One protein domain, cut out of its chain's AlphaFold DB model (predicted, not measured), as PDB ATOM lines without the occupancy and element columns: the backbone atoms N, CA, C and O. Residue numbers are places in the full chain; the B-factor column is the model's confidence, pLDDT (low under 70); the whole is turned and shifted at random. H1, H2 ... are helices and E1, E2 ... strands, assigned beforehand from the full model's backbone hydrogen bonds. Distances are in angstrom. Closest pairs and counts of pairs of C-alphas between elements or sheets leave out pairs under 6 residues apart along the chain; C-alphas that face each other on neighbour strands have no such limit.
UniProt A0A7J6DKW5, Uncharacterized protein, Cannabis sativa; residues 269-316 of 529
ATOM      1  N   LEU A 269      -3.411  -3.952  15.486       66.94
ATOM      2  CA  LEU A 269      -4.043  -3.497  16.730       66.94
ATOM      3  C   LEU A 269      -3.221  -3.971  17.937       66.94
ATOM      4  O   LEU A 269      -2.822  -5.135  17.997       66.94
ATOM      5  N   CYS A 270      -2.951  -3.075  18.893       71.62
ATOM      6  CA  CYS A 270      -2.344  -3.457  20.167       71.62
ATOM      7  C   CYS A 270      -3.399  -4.102  21.064       71.62
ATOM      8  O   CYS A 270      -4.385  -3.458  21.410       71.62
ATOM      9  N   GLN A 271      -3.156  -5.337  21.497       72.44
ATOM     10  CA  GLN A 271      -4.167  -6.096  22.244       72.44
ATOM     11  C   GLN A 271      -4.374  -5.662  23.693       72.44
ATOM     12  O   GLN A 271      -5.405  -5.960  24.285       72.44
ATOM     13  N   LEU A 272      -3.419  -4.920  24.251       73.19
ATOM     14  CA  LEU A 272      -3.507  -4.428  25.622       73.19
ATOM     15  C   LEU A 272      -4.308  -3.126  25.711       73.19
ATOM     16  O   LEU A 272      -5.209  -3.027  26.533       73.19
ATOM     17  N   CYS A 273      -4.042  -2.144  24.841       70.94
ATOM     18  CA  CYS A 273      -4.801  -0.886  24.856       70.94
ATOM     19  C   CYS A 273      -6.048  -0.903  23.960       70.94
ATOM     20  O   CYS A 273      -6.864   0.009  24.058       70.94
ATOM     21  N   ARG A 274      -6.149  -1.859  23.019       67.00
ATOM     22  CA  ARG A 274      -7.173  -1.930  21.950       67.00
ATOM     23  C   ARG A 274      -7.366  -0.629  21.160       67.00
ATOM     24  O   ARG A 274      -8.359  -0.437  20.467       67.00
ATOM     25  N   CYS A 275      -6.406   0.279  21.257       59.12
ATOM     26  CA  CYS A 275      -6.530   1.643  20.808       59.12
ATOM     27  C   CYS A 275      -5.937   1.785  19.402       59.12
ATOM     28  O   CYS A 275      -4.767   1.485  19.167       59.12
ATOM     29  N   GLY A 276      -6.751   2.255  18.452       50.50
ATOM     30  CA  GLY A 276      -6.311   2.548  17.080       50.50
ATOM     31  C   GLY A 276      -5.401   3.780  16.968       50.50
ATOM     32  O   GLY A 276      -4.758   3.971  15.938       50.50
ATOM     33  N   ASN A 277      -5.323   4.580  18.043       50.19
ATOM     34  CA  ASN A 277      -4.706   5.907  18.087       50.19
ATOM     35  C   ASN A 277      -3.711   6.047  19.252       50.19
ATOM     36  O   ASN A 277      -3.791   7.010  20.006       50.19
ATOM     37  N   CYS A 278      -2.782   5.105  19.443       51.94
ATOM     38  CA  CYS A 278      -1.635   5.311  20.343       51.94
ATOM     39  C   CYS A 278      -0.760   6.482  19.826       51.94
ATOM     40  O   CYS A 278       0.258   6.271  19.172       51.94
ATOM     41  N   THR A 279      -1.182   7.723  20.068       46.16
ATOM     42  CA  THR A 279      -0.582   8.964  19.551       46.16
ATOM     43  C   THR A 279       0.425   9.597  20.501       46.16
ATOM     44  O   THR A 279       0.966  10.655  20.190       46.16
ATOM     45  N   THR A 280       0.754   8.978  21.635       45.28
ATOM     46  CA  THR A 280       1.858   9.467  22.464       45.28
ATOM     47  C   THR A 280       3.183   9.111  21.801       45.28
ATOM     48  O   THR A 280       3.695   7.998  21.901       45.28
ATOM     49  N   VAL A 281       3.714  10.105  21.090       43.00
ATOM     50  CA  VAL A 281       4.954  10.152  20.302       43.00
ATOM     51  C   VAL A 281       6.213  10.030  21.176       43.00
ATOM     52  O   VAL A 281       7.197  10.732  20.981       43.00
ATOM     53  N   ASN A 282       6.203   9.134  22.158       45.50
ATOM     54  CA  ASN A 282       7.406   8.719  22.857       45.50
ATOM     55  C   ASN A 282       7.901   7.424  22.217       45.50
ATOM     56  O   ASN A 282       7.122   6.518  21.930       45.50
ATOM     57  N   PHE A 283       9.214   7.318  22.030       45.19
ATOM     58  CA  PHE A 283       9.959   6.213  21.405       45.19
ATOM     59  C   PHE A 283       9.696   4.793  21.984       45.19
ATOM     60  O   PHE A 283      10.347   3.828  21.593       45.19
ATOM     61  N   LYS A 284       8.724   4.635  22.892       50.41
ATOM     62  CA  LYS A 284       8.299   3.400  23.567       50.41
ATOM     63  C   LYS A 284       7.133   2.658  22.876       50.41
ATOM     64  O   LYS A 284       6.753   1.589  23.343       50.41
ATOM     65  N   ASN A 285       6.605   3.159  21.752       57.94
ATOM     66  CA  ASN A 285       5.513   2.527  20.981       57.94
ATOM     67  C   ASN A 285       5.979   1.531  19.894       57.94
ATOM     68  O   ASN A 285       5.257   1.272  18.932       57.94
ATOM     69  N   THR A 286       7.172   0.941  20.015       67.12
ATOM     70  CA  THR A 286       7.579  -0.116  19.072       67.12
ATOM     71  C   THR A 286       6.697  -1.357  19.283       67.12
ATOM     72  O   THR A 286       6.611  -1.826  20.422       67.12
ATOM     73  N   PRO A 287       6.038  -1.903  18.235       72.62
ATOM     74  CA  PRO A 287       5.317  -3.166  18.339       72.62
ATOM     75  C   PRO A 287       6.257  -4.283  18.762       72.62
ATOM     76  O   PRO A 287       7.231  -4.583  18.070       72.62
ATOM     77  N   VAL A 288       5.896  -4.948  19.845       80.88
ATOM     78  CA  VAL A 288       6.503  -6.192  20.297       80.88
ATOM     79  C   VAL A 288       5.516  -7.323  20.032       80.88
ATOM     80  O   VAL A 288       4.303  -7.122  20.059       80.88
ATOM     81  N   VAL A 289       6.024  -8.509  19.714       84.50
ATOM     82  CA  VAL A 289       5.212  -9.714  19.519       84.50
ATOM     83  C   VAL A 289       5.307 -10.553  20.785       84.50
ATOM     84  O   VAL A 289       6.408 -10.848  21.245       84.50
ATOM     85  N   CYS A 290       4.165 -10.941  21.349       88.50
ATOM     86  CA  CYS A 290       4.147 -11.883  22.461       88.50
ATOM     87  C   CYS A 290       4.676 -13.234  21.981       88.50
ATOM     88  O   CYS A 290       4.182 -13.767  20.992       88.50
ATOM     89  N   HIS A 291       5.650 -13.808  22.686       90.06
ATOM     90  CA  HIS A 291       6.212 -15.104  22.314       90.06
ATOM     91  C   HIS A 291       5.175 -16.238  22.373       90.06
ATOM     92  O   HIS A 291       5.267 -17.178  21.592       90.06
ATOM     93  N   GLN A 292       4.195 -16.151  23.280       93.19
ATOM     94  CA  GLN A 292       3.226 -17.226  23.497       93.19
ATOM     95  C   GLN A 292       1.959 -17.097  22.646       93.19
ATOM     96  O   GLN A 292       1.553 -18.069  22.026       93.19
ATOM     97  N   CYS A 293       1.303 -15.933  22.637       90.81
ATOM     98  CA  CYS A 293       0.054 -15.755  21.883       90.81
ATOM     99  C   CYS A 293       0.263 -15.147  20.491       90.81
ATOM    100  O   CYS A 293      -0.697 -14.998  19.746       90.81
ATOM    101  N   GLU A 294       1.497 -14.754  20.151       88.50
ATOM    102  CA  GLU A 294       1.895 -14.150  18.867       88.50
ATOM    103  C   GLU A 294       1.207 -12.819  18.518       88.50
ATOM    104  O   GLU A 294       1.490 -12.201  17.482       88.50
ATOM    105  N   ARG A 295       0.351 -12.321  19.413       85.44
ATOM    106  CA  ARG A 295      -0.305 -11.027  19.278       85.44
ATOM    107  C   ARG A 295       0.694  -9.896  19.498       85.44
ATOM    108  O   ARG A 295       1.652 -10.004  20.269       85.44
ATOM    109  N   LYS A 296       0.471  -8.788  18.791       83.69
ATOM    110  CA  LYS A 296       1.305  -7.589  18.897       83.69
ATOM    111  C   LYS A 296       0.799  -6.673  20.006       83.69
ATOM    112  O   LYS A 296      -0.405  -6.461  20.156       83.69
ATOM    113  N   PHE A 297       1.721  -6.070  20.739       81.62
ATOM    114  CA  PHE A 297       1.419  -5.083  21.767       81.62
ATOM    115  C   PHE A 297       2.514  -4.014  21.839       81.62
ATOM    116  O   PHE A 297       3.645  -4.245  21.415       81.62
ATOM    117  N   HIS A 298       2.181  -2.825  22.341       79.12
ATOM    118  CA  HIS A 298       3.201  -1.823  22.642       79.12
ATOM    119  C   HIS A 298       3.916  -2.206  23.931       79.12
ATOM    120  O   HIS A 298       3.266  -2.554  24.917       79.12
ATOM    121  N   TYR A 299       5.238  -2.061  23.944       74.62
ATOM    122  CA  TYR A 299       6.053  -2.273  25.140       74.62
ATOM    123  C   TYR A 299       5.532  -1.466  26.345       74.62
ATOM    124  O   TYR A 299       5.426  -1.991  27.449       74.62
ATOM    125  N   SER A 300       5.126  -0.215  26.110       68.62
ATOM    126  CA  SER A 300       4.534   0.687  27.108       68.62
ATOM    127  C   SER A 300       3.185   0.215  27.665       68.62
ATOM    128  O   SER A 300       2.895   0.467  28.830       68.62
ATOM    129  N   CYS A 301       2.365  -0.485  26.874       74.44
ATOM    130  CA  CYS A 301       1.040  -0.943  27.305       74.44
ATOM    131  C   CYS A 301       1.086  -2.180  28.213       74.44
ATOM    132  O   CYS A 301       0.069  -2.520  28.802       74.44
ATOM    133  N   CYS A 302       2.233  -2.858  28.318       68.12
ATOM    134  CA  CYS A 302       2.390  -4.040  29.169       68.12
ATOM    135  C   CYS A 302       2.479  -3.693  30.664       68.12
ATOM    136  O   CYS A 302       2.258  -4.564  31.498       68.12
ATOM    137  N   GLY A 303       2.788  -2.434  31.013       60.62
ATOM    138  CA  GLY A 303       2.951  -1.956  32.394       60.62
ATOM    139  C   GLY A 303       4.218  -2.485  33.080       60.62
ATOM    140  O   GLY A 303       5.021  -1.706  33.583       60.62
ATOM    141  N   VAL A 304       4.444  -3.799  33.013       59.88
ATOM    142  CA  VAL A 304       5.652  -4.507  33.443       59.88
ATOM    143  C   VAL A 304       6.163  -5.322  32.266       59.88
ATOM    144  O   VAL A 304       5.418  -6.058  31.622       59.88
ATOM    145  N   VAL A 305       7.446  -5.188  31.957       56.91
ATOM    146  CA  VAL A 305       8.060  -5.912  30.844       56.91
ATOM    147  C   VAL A 305       8.330  -7.326  31.315       56.91
ATOM    148  O   VAL A 305       9.357  -7.615  31.926       56.91
ATOM    149  N   LEU A 306       7.390  -8.216  31.024       65.69
ATOM    150  CA  LEU A 306       7.560  -9.639  31.252       65.69
ATOM    151  C   LEU A 306       8.500 -10.165  30.176       65.69
ATOM    152  O   LEU A 306       8.081 -10.545  29.081       65.69
ATOM    153  N   SER A 307       9.791 -10.097  30.484       73.94
ATOM    154  CA  SER A 307      10.850 -10.621  29.639       73.94
ATOM    155  C   SER A 307      11.607 -11.738  30.337       73.94
ATOM    156  O   SER A 307      11.749 -11.736  31.559       73.94
ATOM    157  N   MET A 308      12.048 -12.715  29.555       71.44
ATOM    158  CA  MET A 308      12.954 -13.766  30.012       71.44
ATOM    159  C   MET A 308      14.384 -13.466  29.530       71.44
ATOM    160  O   MET A 308      14.532 -12.743  28.536       71.44
ATOM    161  N   PRO A 309      15.431 -14.016  30.180       66.44
ATOM    162  CA  PRO A 309      16.830 -13.771  29.811       66.44
ATOM    163  C   PRO A 309      17.154 -14.061  28.339       66.44
ATOM    164  O   PRO A 309      18.035 -13.430  27.766       66.44
ATOM    165  N   GLU A 310      16.407 -14.959  27.690       77.19
ATOM    166  CA  GLU A 310      16.566 -15.308  26.274       77.19
ATOM    167  C   GLU A 310      15.977 -14.258  25.307       77.19
ATOM    168  O   GLU A 310      15.835 -14.518  24.113       77.19
ATOM    169  N   GLY A 311      15.595 -13.076  25.805       80.69
ATOM    170  CA  GLY A 311      15.040 -11.983  25.000       80.69
ATOM    171  C   GLY A 311      13.572 -12.175  24.613       80.69
ATOM    172  O   GLY A 311      13.076 -11.517  23.699       80.69
ATOM    173  N   LEU A 312      12.861 -13.078  25.290       85.75
ATOM    174  CA  LEU A 312      11.457 -13.374  25.009       85.75
ATOM    175  C   LEU A 312      10.543 -12.436  25.772       85.75
ATOM    176  O   LEU A 312      10.738 -12.243  26.964       85.75
ATOM    177  N   THR A 313       9.523 -11.913  25.102       88.31
ATOM    178  CA  THR A 313       8.586 -10.926  25.650       88.31
ATOM    179  C   THR A 313       7.160 -11.462  25.684       88.31
ATOM    180  O   THR A 313       6.699 -12.053  24.704       88.31
ATOM    181  N   PHE A 314       6.435 -11.200  26.769       89.56
ATOM    182  CA  PHE A 314       5.058 -11.654  26.974       89.56
ATOM    183  C   PHE A 314       4.113 -10.472  27.188       89.56
ATOM    184  O   PHE A 314       4.499  -9.477  27.789       89.56
ATOM    185  N   CYS A 315       2.877 -10.584  26.695       87.81
ATOM    186  CA  CYS A 315       1.856  -9.545  26.868       87.81
ATOM    187  C   CYS A 315       1.116  -9.626  28.213       87.81
ATOM    188  O   CYS A 315       0.385  -8.705  28.552       87.81
ATOM    189  N   SER A 316       1.248 -10.734  28.946       88.50
ATOM    190  CA  SER A 316       0.594 -10.965  30.237       88.50
ATOM    191  C   SER A 316       1.336 -12.030  31.045       88.50
ATOM    192  O   SER A 316       2.076 -12.847  30.478       88.50
TER     193      SER A 316
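This is residues 269 to 316 of the 529 residues of an uncharacterized protein of Cannabis sativa (UniProt A0A7J6DKW5). There is little regular structure: a small hairpin of strands E1 and E2, with a one-turn helix H1 directly after it, sits between a wide loop, residues 269 to 286, and a folded-back tail, residues 303 to 316. The printed part has 48 residues, 10 of them in named elements, in the order E1, E2, H1; the class is mixed and the sheet antiparallel. It is compact, with radius of gyration of the C-alphas 10.4 A, yet elongated, spanning 30 by 20 by 14 A.

E1, residues 287 to 289, begins with C-alpha 287 at (5.317, -3.166, 18.339). E2 is residues 296 to 298. H1, residues 299 to 302, ends with C-alpha 302 at (2.390, -4.040, 29.169).

In the hairpin, N 288 and O 297 are within hydrogen-bond range at 2.8 A. The closest C-alphas of E1 and H1, Val 288 and Tyr 299, are 6.2 A apart. H1 is too short for an O i to N i+4 pair; its one O i to N i+3 pair is within range. Residues 306 to 307 pair antiparallel with 313 to 314.

The C-alphas farthest apart, Asn 277 and Pro 309, are 31.4 A apart. The printed part has no cut. Confidence is low at 21 residues, among them 274 to 286.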